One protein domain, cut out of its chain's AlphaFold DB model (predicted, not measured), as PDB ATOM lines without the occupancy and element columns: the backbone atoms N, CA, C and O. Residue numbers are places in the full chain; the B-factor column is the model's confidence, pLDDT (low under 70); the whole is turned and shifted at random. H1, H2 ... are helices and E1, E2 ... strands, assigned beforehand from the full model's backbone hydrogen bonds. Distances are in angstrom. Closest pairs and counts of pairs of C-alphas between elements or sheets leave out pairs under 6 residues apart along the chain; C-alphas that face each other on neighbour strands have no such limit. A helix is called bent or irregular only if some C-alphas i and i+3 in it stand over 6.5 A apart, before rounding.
ATOM      1  N   SER A 279     396.181 479.574 417.953       89.81
ATOM      2  CA  SER A 279     397.136 478.462 418.049       89.81
ATOM      3  C   SER A 279     398.486 478.896 418.640       89.81
ATOM      4  O   SER A 279     399.284 478.063 419.059       89.81
ATOM      5  N   ILE A 280     398.737 480.205 418.788       89.94
ATOM      6  CA  ILE A 280     399.914 480.724 419.503       89.94
ATOM      7  C   ILE A 280     400.067 480.122 420.912       89.94
ATOM      8  O   ILE A 280     401.180 479.932 421.397       89.94
ATOM      9  N   THR A 281     398.954 479.751 421.547       90.88
ATOM     10  CA  THR A 281     398.915 479.133 422.879       90.88
ATOM     11  C   THR A 281     399.500 477.721 422.921       90.88
ATOM     12  O   THR A 281     399.972 477.293 423.976       90.88
ATOM     13  N   GLU A 282     399.541 477.001 421.799       90.69
ATOM     14  CA  GLU A 282     400.191 475.685 421.677       90.69
ATOM     15  C   GLU A 282     401.706 475.807 421.894       90.69
ATOM     16  O   GLU A 282     402.334 474.946 422.510       90.69
ATOM     17  N   ASN A 283     402.263 476.962 421.521       89.56
ATOM     18  CA  ASN A 283     403.674 477.300 421.658       89.56
ATOM     19  C   ASN A 283     404.036 477.821 423.058       89.56
ATOM     20  O   ASN A 283     405.201 478.110 423.310       89.56
ATOM     21  N   ILE A 284     403.074 477.958 423.972       91.12
ATOM     22  CA  ILE A 284     403.298 478.430 425.344       91.12
ATOM     23  C   ILE A 284     403.273 477.227 426.288       91.12
ATOM     24  O   ILE A 284     402.312 476.458 426.310       91.12
ATOM     25  N   LYS A 285     404.316 477.068 427.100       90.38
ATOM     26  CA  LYS A 285     404.410 476.089 428.192       90.38
ATOM     27  C   LYS A 285     404.695 476.828 429.493       90.38
ATOM     28  O   LYS A 285     405.221 477.931 429.462       90.38
ATOM     29  N   ILE A 286     404.339 476.239 430.631       90.75
ATOM     30  CA  ILE A 286     404.652 476.820 431.943       90.75
ATOM     31  C   ILE A 286     405.374 475.772 432.770       90.75
ATOM     32  O   ILE A 286     404.798 474.724 433.074       90.75
ATOM     33  N   SER A 287     406.632 476.033 433.111       91.88
ATOM     34  CA  SER A 287     407.399 475.142 433.977       91.88
ATOM     35  C   SER A 287     406.945 475.269 435.430       91.88
ATOM     36  O   SER A 287     406.471 476.317 435.869       91.88
ATOM     37  N   GLN A 288     407.048 474.178 436.192       92.19
ATOM     38  CA  GLN A 288     406.743 474.207 437.626       92.19
ATOM     39  C   GLN A 288     407.793 475.030 438.383       92.19
ATOM     40  O   GLN A 288     408.944 475.162 437.941       92.19
ATOM     41  N   PHE A 289     407.413 475.577 439.536       92.50
ATOM     42  CA  PHE A 289     408.373 476.195 440.446       92.50
ATOM     43  C   PHE A 289     409.441 475.189 440.898       92.50
ATOM     44  O   PHE A 289     409.160 474.037 441.219       92.50
ATOM     45  N   SER A 290     410.688 475.646 440.905       91.81
ATOM     46  CA  SER A 290     411.865 474.935 441.399       91.81
ATOM     47  C   SER A 290     412.283 475.499 442.757       91.81
ATOM     48  O   SER A 290     411.870 476.598 443.114       91.81
ATOM     49  N   GLU A 291     413.146 474.807 443.505       88.00
ATOM     50  CA  GLU A 291     413.607 475.278 444.827       88.00
ATOM     51  C   GLU A 291     414.204 476.697 444.792       88.00
ATOM     52  O   GLU A 291     414.005 477.481 445.718       88.00
ATOM     53  N   ASN A 292     414.858 477.071 443.688       91.12
ATOM     54  CA  ASN A 292     415.461 478.393 443.513       91.12
ATOM     55  C   ASN A 292     414.442 479.532 443.348       91.12
ATOM     56  O   ASN A 292     414.827 480.695 443.490       91.12
ATOM     57  N   ASP A 293     413.178 479.216 443.053       93.38
ATOM     58  CA  ASP A 293     412.097 480.190 442.853       93.38
ATOM     59  C   ASP A 293     411.475 480.680 444.168       93.38
ATOM     60  O   ASP A 293     410.781 481.701 444.196       93.38
ATOM     61  N   TYR A 294     411.742 479.976 445.267       91.12
ATOM     62  CA  TYR A 294     411.245 480.304 446.596       91.12
ATOM     63  C   TYR A 294     412.167 481.306 447.302       91.12
ATOM     64  O   TYR A 294     413.370 481.406 447.017       91.12
ATOM     65  N   PHE A 295     411.610 482.077 448.240       87.44
ATOM     66  CA  PHE A 295     412.443 482.830 449.180       87.44
ATOM     67  C   PHE A 295     413.274 481.864 450.037       87.44
ATOM     68  O   PHE A 295     412.820 480.779 450.398       87.44
ATOM     69  N   SER A 296     414.512 482.250 450.355       79.06
ATOM     70  CA  SER A 296     415.408 481.415 451.155       79.06
ATOM     71  C   SER A 296     414.846 481.209 452.557       79.06
ATOM     72  O   SER A 296     414.535 482.179 453.247       79.06
ATOM     73  N   THR A 297     414.815 479.963 453.022       63.16
ATOM     74  CA  THR A 297     414.584 479.659 454.433       63.16
ATOM     75  C   THR A 297     415.816 480.085 455.233       63.16
ATOM     76  O   THR A 297     416.809 479.359 455.285       63.16
ATOM     77  N   THR A 298     415.810 481.268 455.844       53.75
ATOM     78  CA  THR A 298     416.844 481.611 456.826       53.75
ATOM     79  C   THR A 298     416.680 480.706 458.050       53.75
ATOM     80  O   THR A 298     415.576 480.503 458.550       53.75
ATOM     81  N   ASN A 299     417.787 480.142 458.543       45.66
ATOM     82  CA  ASN A 299     417.845 479.261 459.723       45.66
ATOM     83  C   ASN A 299     417.523 479.980 461.057       45.66
ATOM     84  O   ASN A 299     417.965 479.547 462.120       45.66
ATOM     85  N   SER A 307     404.419 478.110 463.306       68.38
ATOM     86  CA  SER A 307     404.356 477.378 462.029       68.38
ATOM     87  C   SER A 307     403.010 477.540 461.298       68.38
ATOM     88  O   SER A 307     401.992 477.006 461.743       68.38
ATOM     89  N   VAL A 308     403.009 478.220 460.147       77.75
ATOM     90  CA  VAL A 308     401.930 478.155 459.140       77.75
ATOM     91  C   VAL A 308     402.144 476.916 458.268       77.75
ATOM     92  O   VAL A 308     403.273 476.580 457.931       77.75
ATOM     93  N   ASN A 309     401.066 476.214 457.921       83.06
ATOM     94  CA  ASN A 309     401.086 475.038 457.044       83.06
ATOM     95  C   ASN A 309     399.953 475.135 456.001       83.06
ATOM     96  O   ASN A 309     399.233 476.135 455.960       83.06
ATOM     97  N   GLY A 310     399.755 474.092 455.186       86.62
ATOM     98  CA  GLY A 310     398.700 474.079 454.162       86.62
ATOM     99  C   GLY A 310     397.290 474.326 454.696       86.62
ATOM    100  O   GLY A 310     396.530 475.076 454.088       86.62
ATOM    101  N   TRP A 311     396.961 473.788 455.873       86.25
ATOM    102  CA  TRP A 311     395.684 474.080 456.521       86.25
ATOM    103  C   TRP A 311     395.530 475.569 456.812       86.25
ATOM    104  O   TRP A 311     394.533 476.164 456.425       86.25
ATOM    105  N   HIS A 312     396.527 476.182 457.450       86.38
ATOM    106  CA  HIS A 312     396.490 477.604 457.791       86.38
ATOM    107  C   HIS A 312     396.356 478.493 456.546       86.38
ATOM    108  O   HIS A 312     395.566 479.433 456.567       86.38
ATOM    109  N   PHE A 313     397.067 478.170 455.458       88.12
ATOM    110  CA  PHE A 313     396.948 478.876 454.180       88.12
ATOM    111  C   PHE A 313     395.520 478.822 453.631       88.12
ATOM    112  O   PHE A 313     394.902 479.865 453.411       88.12
ATOM    113  N   LEU A 314     394.981 477.612 453.440       88.19
ATOM    114  CA  LEU A 314     393.675 477.455 452.805       88.19
ATOM    115  C   LEU A 314     392.557 477.975 453.711       88.19
ATOM    116  O   LEU A 314     391.626 478.612 453.233       88.19
ATOM    117  N   ASN A 315     392.678 477.764 455.019       86.19
ATOM    118  CA  ASN A 315     391.752 478.286 456.010       86.19
ATOM    119  C   ASN A 315     391.755 479.825 456.022       86.19
ATOM    120  O   ASN A 315     390.688 480.429 456.029       86.19
ATOM    121  N   TYR A 316     392.918 480.481 455.969       86.25
ATOM    122  CA  TYR A 316     392.976 481.942 455.877       86.25
ATOM    123  C   TYR A 316     392.336 482.448 454.584       86.25
ATOM    124  O   TYR A 316     391.465 483.315 454.635       86.25
ATOM    125  N   TYR A 317     392.718 481.855 453.451       87.25
ATOM    126  CA  TYR A 317     392.231 482.216 452.123       87.25
ATOM    127  C   TYR A 317     390.711 482.040 451.981       87.25
ATOM    128  O   TYR A 317     390.006 482.961 451.572       87.25
ATOM    129  N   ASN A 318     390.178 480.890 452.398       85.00
ATOM    130  CA  ASN A 318     388.765 480.551 452.241       85.00
ATOM    131  C   ASN A 318     387.840 481.143 453.307       85.00
ATOM    132  O   ASN A 318     386.626 480.967 453.197       85.00
ATOM    133  N   ASN A 319     388.373 481.838 454.310       81.25
ATOM    134  CA  ASN A 319     387.578 482.637 455.244       81.25
ATOM    135  C   ASN A 319     387.490 484.116 454.853       81.25
ATOM    136  O   ASN A 319     386.846 484.886 455.564       81.25
ATOM    137  N   GLN A 320     388.102 484.523 453.739       79.81
ATOM    138  CA  GLN A 320     387.931 485.871 453.210       79.81
ATOM    139  C   GLN A 320     386.733 485.937 452.253       79.81
ATOM    140  O   GLN A 320     386.472 485.003 451.494       79.81
ATOM    141  N   ILE A 321     386.034 487.073 452.275       76.75
ATOM    142  CA  ILE A 321     385.062 487.455 451.244       76.75
ATOM    143  C   ILE A 321     385.567 488.724 450.575       76.75
ATOM    144  O   ILE A 321     385.970 489.668 451.264       76.75
ATOM    145  N   PHE A 322     385.471 488.748 449.254       78.00
ATOM    146  CA  PHE A 322     385.877 489.853 448.399       78.00
ATOM    147  C   PHE A 322     384.660 490.385 447.651       78.00
ATOM    148  O   PHE A 322     383.718 489.635 447.403       78.00
ATOM    149  N   ALA A 323     384.662 491.667 447.293       74.12
ATOM    150  CA  ALA A 323     383.552 492.249 446.542       74.12
ATOM    151  C   ALA A 323     383.570 491.812 445.071       74.12
ATOM    152  O   ALA A 323     382.541 491.798 444.394       74.12
ATOM    153  N   THR A 324     384.758 491.478 444.561       80.75
ATOM    154  CA  THR A 324     384.975 491.110 443.161       80.75
ATOM    155  C   THR A 324     385.929 489.930 443.034       80.75
ATOM    156  O   THR A 324     386.808 489.732 443.874       80.75
ATOM    157  N   GLU A 325     385.799 489.185 441.934       84.50
ATOM    158  CA  GLU A 325     386.744 488.126 441.552       84.50
ATOM    159  C   GLU A 325     388.180 488.668 441.479       84.50
ATOM    160  O   GLU A 325     389.102 488.039 441.989       84.50
ATOM    161  N   LYS A 326     388.351 489.884 440.941       87.06
ATOM    162  CA  LYS A 326     389.651 490.551 440.805       87.06
ATOM    163  C   LYS A 326     390.343 490.788 442.150       87.06
ATOM    164  O   LYS A 326     391.526 490.509 442.275       87.06
ATOM    165  N   GLU A 327     389.628 491.268 443.168       85.50
ATOM    166  CA  GLU A 327     390.209 491.447 444.509       85.50
ATOM    167  C   GLU A 327     390.648 490.115 445.123       85.50
ATOM    168  O   GLU A 327     391.680 490.041 445.788       85.50
ATOM    169  N   ARG A 328     389.873 489.049 444.889       87.75
ATOM    170  CA  ARG A 328     390.224 487.708 445.357       87.75
ATOM    171  C   ARG A 328     391.454 487.162 444.634       87.75
ATOM    172  O   ARG A 328     392.321 486.566 445.271       87.75
ATOM    173  N   GLU A 329     391.535 487.382 443.327       92.38
ATOM    174  CA  GLU A 329     392.698 487.077 442.495       92.38
ATOM    175  C   GLU A 329     393.945 487.842 442.971       92.38
ATOM    176  O   GLU A 329     394.982 487.225 443.213       92.38
ATOM    177  N   GLU A 330     393.847 489.159 443.175       91.75
ATOM    178  CA  GLU A 330     394.947 489.999 443.666       91.75
ATOM    179  C   GLU A 330     395.400 489.567 445.064       91.75
ATOM    180  O   GLU A 330     396.600 489.502 445.347       91.75
ATOM    181  N   PHE A 331     394.454 489.207 445.933       90.38
ATOM    182  CA  PHE A 331     394.757 488.662 447.248       90.38
ATOM    183  C   PHE A 331     395.504 487.330 447.153       90.38
ATOM    184  O   PHE A 331     396.545 487.178 447.790       90.38
ATOM    185  N   LEU A 332     395.040 486.389 446.323       93.00
ATOM    186  CA  LEU A 332     395.742 485.126 446.081       93.00
ATOM    187  C   LEU A 332     397.155 485.365 445.523       93.00
ATOM    188  O   LEU A 332     398.117 484.776 446.017       93.00
ATOM    189  N   GLY A 333     397.300 486.265 444.549       92.44
ATOM    190  CA  GLY A 333     398.594 486.673 443.996       92.44
ATOM    191  C   GLY A 333     399.527 487.280 445.051       92.44
ATOM    192  O   GLY A 333     400.724 486.984 445.074       92.44
ATOM    193  N   SER A 334     398.980 488.061 445.986       90.19
ATOM    194  CA  SER A 334     399.709 488.593 447.141       90.19
ATOM    195  C   SER A 334     400.188 487.479 448.078       90.19
ATOM    196  O   SER A 334     401.351 487.480 448.480       90.19
ATOM    197  N   LEU A 335     399.358 486.464 448.358       89.94
ATOM    198  CA  LEU A 335     399.786 485.299 449.145       89.94
ATOM    199  C   LEU A 335     400.932 484.549 448.461       89.94
ATOM    200  O   LEU A 335     401.942 484.254 449.093       89.94
ATOM    201  N   ILE A 336     400.799 484.274 447.162       91.75
ATOM    202  CA  ILE A 336     401.814 483.553 446.383       91.75
ATOM    203  C   ILE A 336     403.129 484.342 446.355       91.75
ATOM    204  O   ILE A 336     404.188 483.769 446.604       91.75
ATOM    205  N   SER A 337     403.079 485.656 446.127       89.81
ATOM    206  CA  SER A 337     404.280 486.504 446.062       89.81
ATOM    207  C   SER A 337     405.007 486.671 447.403       89.81
ATOM    208  O   SER A 337     406.173 487.051 447.413       89.81
ATOM    209  N   LYS A 338     404.374 486.329 448.537       87.06
ATOM    210  CA  LYS A 338     405.057 486.196 449.838       87.06
ATOM    211  C   LYS A 338     405.840 484.881 449.984       87.06
ATOM    212  O   LYS A 338     406.665 484.779 450.890       87.06
ATOM    213  N   ILE A 339     405.601 483.886 449.126       89.38
ATOM    214  CA  ILE A 339     406.226 482.549 449.171       89.38
ATOM    215  C   ILE A 339     407.298 482.410 448.082       89.38
ATOM    216  O   ILE A 339     408.423 481.977 448.356       89.38
ATOM    217  N   VAL A 340     406.959 482.786 446.848       91.69
ATOM    218  CA  VAL A 340     407.850 482.719 445.683       91.69
ATOM    219  C   VAL A 340     408.340 484.111 445.297       91.69
ATOM    220  O   VAL A 340     407.557 485.050 445.187       91.69
ATOM    221  N   LYS A 341     409.651 484.242 445.064       91.44
ATOM    222  CA  LYS A 341     410.263 485.489 444.563       91.44
ATOM    223  C   LYS A 341     410.192 485.595 443.039       91.44
ATOM    224  O   LYS A 341     410.295 486.689 442.490       91.44
ATOM    225  N   THR A 342     410.042 484.458 442.359       91.50
ATOM    226  CA  THR A 342     409.932 484.369 440.903       91.50
ATOM    227  C   THR A 342     408.462 484.525 440.480       91.50
ATOM    228  O   THR A 342     407.637 483.700 440.876       91.50
ATOM    229  N   PRO A 343     408.090 485.532 439.664       90.81
ATOM    230  CA  PRO A 343     406.716 485.685 439.178       90.81
ATOM    231  C   PRO A 343     406.283 484.519 438.279       90.81
ATOM    232  O   PRO A 343     407.080 484.055 437.462       90.81
ATOM    233  N   ILE A 344     405.005 484.115 438.327       90.69
ATOM    234  CA  ILE A 344     404.450 483.026 437.488       90.69
ATOM    235  C   ILE A 344     404.758 483.250 436.001       90.69
ATOM    236  O   ILE A 344     405.140 482.316 435.302       90.69
ATOM    237  N   LEU A 345     404.661 484.495 435.522       89.44
ATOM    238  CA  LEU A 345     404.899 484.815 434.115       89.44
ATOM    239  C   LEU A 345     406.325 484.469 433.651       89.44
ATOM    240  O   LEU A 345     406.525 484.091 432.503       89.44
ATOM    241  N   SER A 346     407.316 484.534 434.541       89.69
ATOM    242  CA  SER A 346     408.699 484.167 434.205       89.69
ATOM    243  C   SER A 346     408.926 482.655 434.080       89.69
ATOM    244  O   SER A 346     409.980 482.230 433.617       89.69
ATOM    245  N   LYS A 347     407.928 481.843 434.453       91.06
ATOM    246  CA  LYS A 347     407.897 480.393 434.220       91.06
ATOM    247  C   LYS A 347     407.325 480.033 432.850       91.06
ATOM    248  O   LYS A 347     407.260 478.853 432.513       91.06
ATOM    249  N   VAL A 348     406.880 481.025 432.072       90.38
ATOM    250  CA  VAL A 348     406.434 480.809 430.698       90.38
ATOM    251  C   VAL A 348     407.636 480.527 429.804       90.38
ATOM    252  O   VAL A 348     408.575 481.313 429.713       90.38
ATOM    253  N   GLU A 349     407.569 479.402 429.107       89.31
ATOM    254  CA  GLU A 349     408.542 478.943 428.130       89.31
ATOM    255  C   GLU A 349     407.883 478.842 426.755       89.31
ATOM    256  O   GLU A 349     406.718 478.455 426.627       89.31
ATOM    257  N   PHE A 350     408.649 479.161 425.715       88.81
ATOM    258  CA  PHE A 350     408.180 479.111 424.336       88.81
ATOM    259  C   PHE A 350     408.697 477.856 423.626       88.81
ATOM    260  O   PHE A 350     409.899 477.589 423.595       88.81
ATOM    261  N   GLY A 351     407.779 477.070 423.068       86.62
ATOM    262  CA  GLY A 351     408.044 475.850 422.308       86.62
ATOM    263  C   GLY A 351     407.796 476.009 420.807       86.62
ATOM    264  O   GLY A 351     407.339 477.054 420.350       86.62
ATOM    265  N   GLU A 352     408.102 474.948 420.056       83.44
ATOM    266  CA  GLU A 352     407.777 474.787 418.628       83.44
ATOM    267  C   GLU A 352     408.108 476.017 417.762       83.44
ATOM    268  O   GLU A 352     409.281 476.360 417.597       83.44
ATOM    269  N   GLN A 353     407.089 476.689 417.220       82.38
ATOM    270  CA  GLN A 353     407.203 477.836 416.321       82.38
ATOM    271  C   GLN A 353     407.712 479.095 417.021       82.38
ATOM    272  O   GLN A 353     408.035 480.060 416.343       82.38
ATOM    273  N   LEU A 354     407.862 479.100 418.347       87.25
ATOM    274  CA  LEU A 354     408.513 480.171 419.110       87.25
ATOM    275  C   LEU A 354     409.753 479.687 419.885       87.25
ATOM    276  O   LEU A 354     410.311 480.426 420.696       87.25
ATOM    277  N   ALA A 355     410.213 478.455 419.639       86.94
ATOM    278  CA  ALA A 355     411.350 477.884 420.350       86.94
ATOM    279  C   ALA A 355     412.626 478.725 420.182       86.94
ATOM    280  O   ALA A 355     412.984 479.140 419.075       86.94
ATOM    281  N   GLY A 356     413.339 478.929 421.294       82.81
ATOM    282  CA  GLY A 356     414.622 479.635 421.330       82.81
ATOM    283  C   GLY A 356     414.531 481.162 421.258       82.81
ATOM    284  O   GLY A 356     415.584 481.798 421.159       82.81
ATOM    285  N   LEU A 357     413.317 481.722 421.301       85.56
ATOM    286  CA  LEU A 357     413.053 483.151 421.460       85.56
ATOM    287  C   LEU A 357     412.909 483.498 422.940       85.56
ATOM    288  O   LEU A 357     412.337 482.726 423.712       85.56
ATOM    289  N   ASP A 358     413.407 484.667 423.333       81.00
ATOM    290  CA  ASP A 358     413.175 485.196 424.674       81.00
ATOM    291  C   ASP A 358     411.930 486.102 424.726       81.00
ATOM    292  O   ASP A 358     411.420 486.588 423.710       81.00
ATOM    293  N   TYR A 359     411.430 486.350 425.939       82.69
ATOM    294  CA  TYR A 359     410.257 487.204 426.130       82.69
ATOM    295  C   TYR A 359     410.489 488.648 425.658       82.69
ATOM    296  O   TYR A 359     409.543 489.296 425.224       82.69
ATOM    297  N   SER A 360     411.725 489.160 425.681       84.19
ATOM    298  CA  SER A 360     412.033 490.529 425.236       84.19
ATOM    299  C   SER A 360     411.860 490.714 423.723       84.19
ATOM    300  O   SER A 360     411.538 491.806 423.249       84.19
ATOM    301  N   GLN A 361     412.051 489.643 422.953       86.69
ATOM    302  CA  GLN A 361     411.805 489.628 421.516       86.69
ATOM    303  C   GLN A 361     410.306 489.568 421.209       86.69
ATOM    304  O   GLN A 361     409.842 490.260 420.303       86.69
ATOM    305  N   ILE A 362     409.554 488.780 421.979       87.62
ATOM    306  CA  ILE A 362     408.107 488.599 421.804       87.62
ATOM    307  C   ILE A 362     407.322 489.821 422.300       87.62
ATOM    308  O   ILE A 362     406.356 490.220 421.650       87.62
ATOM    309  N   SER A 363     407.773 490.466 423.382       88.06
ATOM    310  CA  SER A 363     407.084 491.589 424.037       88.06
ATOM    311  C   SER A 363     406.861 492.809 423.139       88.06
ATOM    312  O   SER A 363     405.943 493.597 423.374       88.06
ATOM    313  N   LYS A 364     407.648 492.934 422.062       88.81
ATOM    314  CA  LYS A 364     407.484 493.956 421.013       88.81
ATOM    315  C   LYS A 364     406.181 493.810 420.223       88.81
ATOM    316  O   LYS A 364     405.704 494.790 419.661       88.81
ATOM    317  N   TYR A 365     405.636 492.597 420.164       89.88
ATOM    318  CA  TYR A 365     404.451 492.256 419.378       89.88
ATOM    319  C   TYR A 365     403.293 491.837 420.277       89.88
ATOM    320  O   TYR A 365     402.179 492.332 420.118       89.88
ATOM    321  N   LEU A 366     403.569 491.021 421.294       91.56
ATOM    322  CA  LEU A 366     402.561 490.436 422.173       91.56
ATOM    323  C   LEU A 366     402.892 490.705 423.633       91.56
ATOM    324  O   LEU A 366     404.030 490.533 424.053       91.56
ATOM    325  N   LYS A 367     401.889 491.053 424.431       92.38
ATOM    326  CA  LYS A 367     402.009 491.106 425.887       92.38
ATOM    327  C   LYS A 367     401.458 489.812 426.463       92.38
ATOM    328  O   LYS A 367     400.409 489.339 426.029       92.38
ATOM    329  N   LEU A 368     402.156 489.243 427.437       92.00
ATOM    330  CA  LEU A 368     401.639 488.122 428.207       92.00
ATOM    331  C   LEU A 368     401.206 488.599 429.585       92.00
ATOM    332  O   LEU A 368     401.908 489.383 430.222       92.00
ATOM    333  N   ASP A 369     400.066 488.095 430.033       92.81
ATOM    334  CA  ASP A 369     399.506 488.381 431.347       92.81
ATOM    335  C   ASP A 369     399.027 487.089 432.015       92.81
ATOM    336  O   ASP A 369     398.724 486.104 431.336       92.81
ATOM    337  N   VAL A 370     398.978 487.083 433.342       92.38
ATOM    338  CA  VAL A 370     398.530 485.940 434.142       92.38
ATOM    339  C   VAL A 370     397.225 486.333 434.812       92.38
ATOM    340  O   VAL A 370     397.226 487.226 435.651       92.38
ATOM    341  N   LYS A 371     396.142 485.629 434.481       94.25
ATOM    342  CA  LYS A 371     394.881 485.706 435.215       94.25
ATOM    343  C   LYS A 371     394.753 484.485 436.121       94.25
ATOM    344  O   LYS A 371     394.683 483.369 435.610       94.25
ATOM    345  N   LEU A 372     394.744 484.648 437.439       94.25
ATOM    346  CA  LEU A 372     394.518 483.530 438.364       94.25
ATOM    347  C   LEU A 372     393.033 483.168 438.422       94.25
ATOM    348  O   LEU A 372     392.170 484.035 438.328       94.25
ATOM    349  N   ASP A 373     392.745 481.884 438.617       92.50
ATOM    350  CA  ASP A 373     391.413 481.397 438.962       92.50
ATOM    351  C   ASP A 373     391.361 481.120 440.477       92.50
ATOM    352  O   ASP A 373     391.829 480.071 440.953       92.50
ATOM    353  N   PRO A 374     390.824 482.063 441.269       87.50
ATOM    354  CA  PRO A 374     390.795 481.931 442.713       87.50
ATOM    355  C   PRO A 374     389.891 480.793 443.215       87.50
ATOM    356  O   PRO A 374     390.116 480.295 444.322       87.50
ATOM    357  N   ASP A 375     388.894 480.360 442.439       85.25
ATOM    358  CA  ASP A 375     387.952 479.303 442.828       85.25
ATOM    359  C   ASP A 375     388.566 477.900 442.772       85.25
ATOM    360  O   ASP A 375     388.082 476.972 443.423       85.25
ATOM    361  N   LEU A 376     389.645 477.737 442.006       88.31
ATOM    362  CA  LEU A 376     390.327 476.457 441.823       88.31
ATOM    363  C   LEU A 376     391.474 476.226 442.815       88.31
ATOM    364  O   LEU A 376     392.110 475.171 442.775       88.31
ATOM    365  N   THR A 377     391.732 477.176 443.717       91.00
ATOM    366  CA  THR A 377     392.805 477.057 444.710       91.00
ATOM    367  C   THR A 377     392.444 476.043 445.792       91.00
ATOM    368  O   THR A 377     391.509 476.246 446.567       91.00
ATOM    369  N   LYS A 378     393.212 474.954 445.867       91.69
ATOM    370  CA  LYS A 378     393.029 473.861 446.836       91.69
ATOM    371  C   LYS A 378     394.380 473.349 447.331       91.69
ATOM    372  O   LYS A 378     395.422 473.675 446.771       91.69
ATOM    373  N   LEU A 379     394.376 472.523 448.368       92.44
ATOM    374  CA  LEU A 379     395.539 471.728 448.741       92.44
ATOM    375  C   LEU A 379     395.669 470.508 447.826       92.44
ATOM    376  O   LEU A 379     394.686 469.943 447.347       92.44
ATOM    377  N   ALA A 380     396.908 470.096 447.601       91.81
ATOM    378  CA  ALA A 380     397.250 468.868 446.906       91.81
ATOM    379  C   ALA A 380     398.456 468.206 447.580       91.81
ATOM    380  O   ALA A 380     399.119 468.805 448.431       91.81
ATOM    381  N   ILE A 381     398.733 466.965 447.187       88.69
ATOM    382  CA  ILE A 381     399.956 466.258 447.560       88.69
ATOM    383  C   ILE A 381     400.865 466.226 446.338       88.69
ATOM    384  O   ILE A 381     400.474 465.706 445.294       88.69
ATOM    385  N   ASP A 382     402.084 466.731 446.485       86.50
ATOM    386  CA  ASP A 382     403.139 466.588 445.487       86.50
ATOM    387  C   ASP A 382     404.406 466.082 446.176       86.50
ATOM    388  O   ASP A 382     404.833 466.637 447.187       86.50
ATOM    389  N   LYS A 383     404.971 464.971 445.688       83.12
ATOM    390  CA  LYS A 383     406.161 464.307 446.267       83.12
ATOM    391  C   LYS A 383     406.099 464.153 447.804       83.12
ATOM    392  O   LYS A 383     407.068 464.441 448.501       83.12
ATOM    393  N   ASN A 384     404.956 463.701 448.332       80.19
ATOM    394  CA  ASN A 384     404.655 463.554 449.770       80.19
ATOM    395  C   ASN A 384     404.643 464.857 450.597       80.19
ATOM    396  O   ASN A 384     404.594 464.799 451.827       80.19
ATOM    397  N   LYS A 385     404.642 466.030 449.958       84.06
ATOM    398  CA  LYS A 385     404.448 467.328 450.613       84.06
ATOM    399  C   LYS A 385     403.049 467.866 450.339       84.06
ATOM    400  O   LYS A 385     402.479 467.632 449.276       84.06
ATOM    401  N   ILE A 386     402.514 468.620 451.296       88.56
ATOM    402  CA  ILE A 386     401.265 469.366 451.118       88.56
ATOM    403  C   ILE A 386     401.598 470.679 450.422       88.56
ATOM    404  O   ILE A 386     402.403 471.462 450.926       88.56
ATOM    405  N   VAL A 387     400.960 470.913 449.284       91.62
ATOM    406  CA  VAL A 387     401.178 472.087 448.432       91.62
ATOM    407  C   VAL A 387     399.861 472.813 448.200       91.62
ATOM    408  O   VAL A 387     398.793 472.203 448.287       91.62
ATOM    409  N   ALA A 388     399.919 474.106 447.885       93.25
ATOM    410  CA  ALA A 388     398.763 474.827 447.362       93.25
ATOM    411  C   ALA A 388     398.754 474.696 445.836       93.25
ATOM    412  O   ALA A 388     399.649 475.201 445.159       93.25
ATOM    413  N   LYS A 389     397.754 474.007 445.293       94.31
ATOM    414  CA  LYS A 389     397.526 473.924 443.853       94.31
ATOM    415  C   LYS A 389     396.714 475.137 443.425       94.31
ATOM    416  O   LYS A 389     395.572 475.299 443.852       94.31
ATOM    417  N   ILE A 390     397.311 475.964 442.580       94.44
ATOM    418  CA  ILE A 390     396.675 477.129 441.965       94.44
ATOM    419  C   ILE A 390     396.442 476.854 440.479       94.44
ATOM    420  O   ILE A 390     397.126 476.026 439.861       94.44
ATOM    421  N   ALA A 391     395.470 477.545 439.899       94.81
ATOM    422  CA  ALA A 391     395.164 477.474 438.479       94.81
ATOM    423  C   ALA A 391     394.834 478.865 437.938       94.81
ATOM    424  O   ALA A 391     394.658 479.814 438.703       94.81
ATOM    425  N   GLY A 392     394.794 478.988 436.618       95.38
ATOM    426  CA  GLY A 392     394.492 480.244 435.949       95.38
ATOM    427  C   GLY A 392     394.704 480.152 434.448       95.38
ATOM    428  O   GLY A 392     394.810 479.061 433.885       95.38
ATOM    429  N   LYS A 393     394.805 481.313 433.808       95.69
ATOM    430  CA  LYS A 393     395.012 481.487 432.376       95.69
ATOM    431  C   LYS A 393     396.198 482.395 432.090       95.69
ATOM    432  O   LYS A 393     396.354 483.442 432.710       95.69
ATOM    433  N   ILE A 394     396.998 482.030 431.098       94.69
ATOM    434  CA  ILE A 394     397.922 482.950 430.436       94.69
ATOM    435  C   ILE A 394     397.170 483.627 429.306       94.69
ATOM    436  O   ILE A 394     396.722 482.955 428.377       94.69
ATOM    437  N   GLN A 395     397.040 484.944 429.382       95.19
ATOM    438  CA  GLN A 395     396.428 485.756 428.341       95.19
ATOM    439  C   GLN A 395     397.509 486.288 427.404       95.19
ATOM    440  O   GLN A 395     398.466 486.928 427.839       95.19
ATOM    441  N   VAL A 396     397.334 486.044 426.109       93.62
ATOM    442  CA  VAL A 396     398.141 486.637 425.044       93.62
ATOM    443  C   VAL A 396     397.390 487.850 424.520       93.62
ATOM    444  O   VAL A 396     396.316 487.708 423.933       93.62
ATOM    445  N   LYS A 397     397.943 489.040 424.745       93.75
ATOM    446  CA  LYS A 397     397.355 490.320 424.345       93.75
ATOM    447  C   LYS A 397     398.159 490.958 423.218       93.75
ATOM    448  O   LYS A 397     399.375 490.782 423.140       93.75
ATOM    449  N   ASN A 398     397.499 491.723 422.352       89.81
ATOM    450  CA  ASN A 398     398.209 492.567 421.387       89.81
ATOM    451  C   ASN A 398     398.751 493.837 422.071       89.81
ATOM    452  O   ASN A 398     398.558 494.069 423.265       89.81
ATOM    453  N   GLN A 399     399.421 494.702 421.308       87.81
ATOM    454  CA  GLN A 399     399.938 495.972 421.836       87.81
ATOM    455  C   GLN A 399     398.841 496.951 422.296       87.81
ATOM    456  O   GLN A 399     399.136 497.847 423.087       87.81
ATOM    457  N   LYS A 400     397.591 496.758 421.852       89.00
ATOM    458  CA  LYS A 400     396.402 497.524 422.262       89.00
ATOM    459  C   LYS A 400     395.711 496.948 423.511       89.00
ATOM    460  O   LYS A 400     394.632 497.408 423.856       89.00
ATOM    461  N   ASP A 401     396.319 495.957 424.170       89.62
ATOM    462  CA  ASP A 401     395.783 495.244 425.340       89.62
ATOM    463  C   ASP A 401     394.517 494.400 425.075       89.62
ATOM    464  O   ASP A 401     393.843 493.967 426.010       89.62
ATOM    465  N   GLU A 402     394.225 494.078 423.813       90.81
ATOM    466  CA  GLU A 402     393.131 493.174 423.438       90.81
ATOM    467  C   GLU A 402     393.581 491.712 423.572       90.81
ATOM    468  O   GLU A 402     394.640 491.337 423.061       90.81
ATOM    469  N   VAL A 403     392.779 490.871 424.239       93.56
ATOM    470  CA  VAL A 403     393.065 489.436 424.419       93.56
ATOM    471  C   VAL A 403     392.839 488.689 423.102       93.56
ATOM    472  O   VAL A 403     391.719 488.597 422.608       93.56
ATOM    473  N   ILE A 404     393.911 488.120 422.554       91.75
ATOM    474  CA  ILE A 404     393.913 487.365 421.293       91.75
ATOM    475  C   ILE A 404     393.686 485.875 421.561       91.75
ATOM    476  O   ILE A 404     392.968 485.196 420.823       91.75
ATOM    477  N   ALA A 405     394.319 485.358 422.616       93.62
ATOM    478  CA  ALA A 405     394.274 483.949 422.975       93.62
ATOM    479  C   ALA A 405     394.490 483.749 424.482       93.62
ATOM    480  O   ALA A 405     395.112 484.581 425.142       93.62
ATOM    481  N   GLU A 406     394.009 482.627 425.015       95.62
ATOM    482  CA  GLU A 406     394.170 482.250 426.420       95.62
ATOM    483  C   GLU A 406     394.618 480.789 426.534       95.62
ATOM    484  O   GLU A 406     394.163 479.945 425.760       95.62
ATOM    485  N   LYS A 407     395.489 480.486 427.501       94.38
ATOM    486  CA  LYS A 407     395.929 479.120 427.813       94.38
ATOM    487  C   LYS A 407     395.751 478.820 429.295       94.38
ATOM    488  O   LYS A 407     396.350 479.507 430.118       94.38
ATOM    489  N   ASP A 408     395.011 477.770 429.626       95.56
ATOM    490  CA  ASP A 408     394.872 477.321 431.013       95.56
ATOM    491  C   ASP A 408     396.200 476.785 431.570       95.56
ATOM    492  O   ASP A 408     397.013 476.187 430.852       95.56
ATOM    493  N   PHE A 409     396.412 476.965 432.872       94.56
ATOM    494  CA  PHE A 409     397.551 476.406 433.588       94.56
ATOM    495  C   PHE A 409     397.210 475.966 435.009       94.56
ATOM    496  O   PHE A 409     396.221 476.394 435.602       94.56
ATOM    497  N   SER A 410     398.090 475.136 435.572       94.50
ATOM    498  CA  SER A 410     398.092 474.795 436.992       94.50
ATOM    499  C   SER A 410     399.522 474.729 437.533       94.50
ATOM    500  O   SER A 410     400.438 474.272 436.844       94.50
ATOM    501  N   GLN A 411     399.709 475.223 438.754       93.38
ATOM    502  CA  GLN A 411     400.994 475.292 439.449       93.38
ATOM    503  C   GLN A 411     400.839 474.797 440.885       93.38
ATOM    504  O   GLN A 411     399.842 475.097 441.542       93.38
ATOM    505  N   ASN A 412     401.847 474.080 441.372       93.81
ATOM    506  CA  ASN A 412     401.961 473.717 442.780       93.81
ATOM    507  C   ASN A 412     402.890 474.708 443.488       93.81
ATOM    508  O   ASN A 412     404.029 474.912 443.068       93.81
ATOM    509  N   VAL A 413     402.408 475.312 444.571       93.06
ATOM    510  CA  VAL A 413     403.187 476.197 445.440       93.06
ATOM    511  C   VAL A 413     403.554 475.431 446.714       93.06
ATOM    512  O   VAL A 413     402.684 475.087 447.519       93.06
ATOM    513  N   GLU A 414     404.843 475.127 446.870       90.62
ATOM    514  CA  GLU A 414     405.433 474.461 448.041       90.62
ATOM    515  C   GLU A 414     405.792 475.466 449.158       90.62
ATOM    516  O   GLU A 414     405.600 476.673 449.020       90.62
ATOM    517  N   ASN A 415     406.344 474.958 450.268       87.44
ATOM    518  CA  ASN A 415     406.938 475.737 451.364       87.44
ATOM    519  C   ASN A 415     406.004 476.820 451.936       87.44
ATOM    520  O   ASN A 415     406.409 477.958 452.184       87.44
ATOM    521  N   LEU A 416     404.729 476.474 452.137       87.50
ATOM    522  CA  LEU A 416     403.683 477.394 452.604       87.50
ATOM    523  C   LEU A 416     404.008 478.031 453.968       87.50
ATOM    524  O   LEU A 416     403.502 479.104 454.292       87.50
ATOM    525  N   GLU A 417     404.896 477.420 454.751       82.69
ATOM    526  CA  GLU A 417     405.444 477.985 455.982       82.69
ATOM    527  C   GLU A 417     406.215 479.302 455.776       82.69
ATOM    528  O   GLU A 417     406.387 480.057 456.735       82.69
ATOM    529  N   LEU A 418     406.652 479.619 454.549       83.62
ATOM    530  CA  LEU A 418     407.296 480.895 454.213       83.62
ATOM    531  C   LEU A 418     406.361 482.101 454.402       83.62
ATOM    532  O   LEU A 418     406.848 483.191 454.695       83.62
ATOM    533  N   LEU A 419     405.036 481.909 454.331       80.81
ATOM    534  CA  LEU A 419     404.051 482.973 454.580       80.81
ATOM    535  C   LEU A 419     404.209 483.616 455.958       80.81
ATOM    536  O   LEU A 419     404.023 484.820 456.090       80.81
ATOM    537  N   ALA A 420     404.543 482.816 456.972       75.50
ATOM    538  CA  ALA A 420     404.734 483.303 458.334       75.50
ATOM    539  C   ALA A 420     406.121 483.906 458.567       75.50
ATOM    540  O   ALA A 420     406.281 484.738 459.448       75.50
ATOM    541  N   LYS A 421     407.127 483.478 457.799       70.50
ATOM    542  CA  LYS A 421     408.530 483.853 458.031       70.50
ATOM    543  C   LYS A 421     408.886 485.229 457.478       70.50
ATOM    544  O   LYS A 421     409.822 485.852 457.964       70.50
ATOM    545  N   ASN A 422     408.149 485.688 456.471       64.75
ATOM    546  CA  ASN A 422     408.416 486.958 455.803       64.75
ATOM    547  C   ASN A 422     407.616 488.134 456.402       64.75
ATOM    548  O   ASN A 422     407.861 489.276 456.019       64.75
ATOM    549  N   ASP A 423     406.666 487.872 457.315       69.31
ATOM    550  CA  ASP A 423     405.748 488.875 457.872       69.31
ATOM    551  C   ASP A 423     405.077 488.373 459.177       69.31
ATOM    552  O   ASP A 423     404.029 487.724 459.151       69.31
ATOM    553  N   ASP A 424     405.676 488.672 460.338       68.31
ATOM    554  CA  ASP A 424     405.177 488.212 461.650       68.31
ATOM    555  C   ASP A 424     403.753 488.708 461.961       68.31
ATOM    556  O   ASP A 424     402.942 487.979 462.538       68.31
ATOM    557  N   LYS A 425     403.405 489.935 461.540       73.50
ATOM    558  CA  LYS A 425     402.045 490.477 461.723       73.50
ATOM    559  C   LYS A 425     401.028 489.660 460.936       73.50
ATOM    560  O   LYS A 425     399.930 489.391 461.418       73.50
ATOM    561  N   PHE A 426     401.412 489.240 459.739       75.12
ATOM    562  CA  PHE A 426     400.585 488.415 458.878       75.12
ATOM    563  C   PHE A 426     400.460 486.970 459.379       75.12
ATOM    564  O   PHE A 426     399.383 486.381 459.281       75.12
ATOM    565  N   ALA A 427     401.505 486.412 460.001       71.62
ATOM    566  CA  ALA A 427     401.422 485.120 460.687       71.62
ATOM    567  C   ALA A 427     400.347 485.129 461.793       71.62
ATOM    568  O   ALA A 427     399.557 484.185 461.911       71.62
ATOM    569  N   ASP A 428     400.273 486.217 462.565       74.56
ATOM    570  CA  ASP A 428     399.240 486.405 463.586       74.56
ATOM    571  C   ASP A 428     397.833 486.534 462.979       74.56
ATOM    572  O   ASP A 428     396.875 485.986 463.525       74.56
ATOM    573  N   GLU A 429     397.679 487.221 461.844       77.62
ATOM    574  CA  GLU A 429     396.397 487.340 461.128       77.62
ATOM    575  C   GLU A 429     395.900 485.998 460.572       77.62
ATOM    576  O   GLU A 429     394.720 485.656 460.731       77.62
ATOM    577  N   ILE A 430     396.802 485.200 459.991       78.62
ATOM    578  CA  ILE A 430     396.498 483.849 459.507       78.62
ATOM    579  C   ILE A 430     395.985 482.977 460.655       78.62
ATOM    580  O   ILE A 430     394.972 482.296 460.516       78.62
ATOM    581  N   LYS A 431     396.642 483.024 461.817       70.75
ATOM    582  CA  LYS A 431     396.248 482.228 462.989       70.75
ATOM    583  C   LYS A 431     394.972 482.702 463.668       70.75
ATOM    584  O   LYS A 431     394.262 481.883 464.247       70.75
ATOM    585  N   LYS A 432     394.695 484.010 463.652       70.88
ATOM    586  CA  LYS A 432     393.431 484.571 464.161       70.88
ATOM    587  C   LYS A 432     392.241 484.111 463.325       70.88
ATOM    588  O   LYS A 432     391.139 483.991 463.849       70.88
ATOM    589  N   THR A 433     392.470 483.821 462.050       69.12
ATOM    590  CA  THR A 433     391.448 483.302 461.145       69.12
ATOM    591  C   THR A 433     391.275 481.809 461.395       69.12
ATOM    592  O   THR A 433     391.906 480.984 460.744       69.12
TER     593      THR A 433
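What this domain is: This is residues 279 to 299 and 307 to 433 of the 921 residues of an uncharacterized protein of Mycoplasma dispar (UniProt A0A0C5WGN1). A long, twisted sheet of three strands, E3, E4 and E5, runs through the domain, with H2 and H3 packed on one face of it and E3 sharply bent along its way. Toward the sheet's end where E5 begins, H1 lies over E5, with the small strand pair E1 and E2 following; past the other end, H6 and H7 make a corner, with H7 packed on H2. The printed part has 148 residues with seven named helices and five named strands, in the order H1 E1 H2 H3 H4 E2 H5 E3 E4 E5 H6 H7; both sheets, E3 - E4 - E5 and E1 - E2, are antiparallel and the class is mixed, helices and strands. It is compact, with a radius of gyration of the C-alphas of 16.5 A and spans of 48 by 37 by 24 A.

How they stand to each other: The sheet, a meander in which each strand is the antiparallel neighbour of the one before, has E3, residues 367 to 382, E4, residues 385 to 397, and E5, residues 403 to 413. H1, residues 279 to 283, lies over E5 at a height over the sheet of 8.1 A; their closest C-alphas are those of Thr 281 and Lys 407, 5.8 A apart. E1, residues 284 to 286, and E2, residues 348 to 350, are antiparallel, with N 285 and O 349 at 2.8 A, within hydrogen-bond range. H2, residues 310 to 318, at a height over the sheet of 9.0 A, runs slantwise to the strands, at 45 degrees to E3 on the local plane. H3, residues 325 to 337, is on the same face and runs across the strands, at 71 degrees to E3 on the local plane; its closest C-alphas with E3 are Glu 329 and Pro 374, 5.5 A apart. H2 and H3 are close but not clearly touching, with C-alphas 317 and 332 at 7.6 A. H4, residues 344 to 347, only grazes the sheet with residues 344 to 345, and H5, residues 359 to 362, is not on it. The hairpins E3 and E4, and E4 and E5, have N 369 and O 395 at 3.0 A and N 390 and O 411 at 2.9 A. H6, residues 418 to 421, and H7, residues 424 to 432, touch only at the corner, closest at C-alphas 420 and 427, 4.5 A; H7 touches H2, about perpendicular at 77 degrees, with C-alphas 430 and 316 at 5.4 A. In H2, H3 and H7 every O i to N i+4 pair is within hydrogen-bond range, in H1 0 of 1, though 2 of 2 O i to N i+3 pairs are; H4, H5 and H6 are too short for an O i to N i+4 pair.

Where its parts are: H1 begins at C-alpha 279, (397.136, 478.462, 418.049). H3 measures 18.2 A, E3 31.4 A with a bend of 99 degrees at residue 379, E4 35.6 A and E5 26.8 A. H7 ends at C-alpha 432, (393.431, 484.571, 464.161).

The domain as a whole: The C-alphas farthest apart, those of Gln 353 and Lys 432, are 50.2 A apart. Residues 300 to 306 are not printed, and C-alphas 299 and 307 are 13.8 A apart across this cut, in the link from E1 to H2. Of the links printed whole, none is long. Mean pLDDT of the printed part is 86.5; it is under 70 at residues 297 to 299, 307, 422 to 424 and 433.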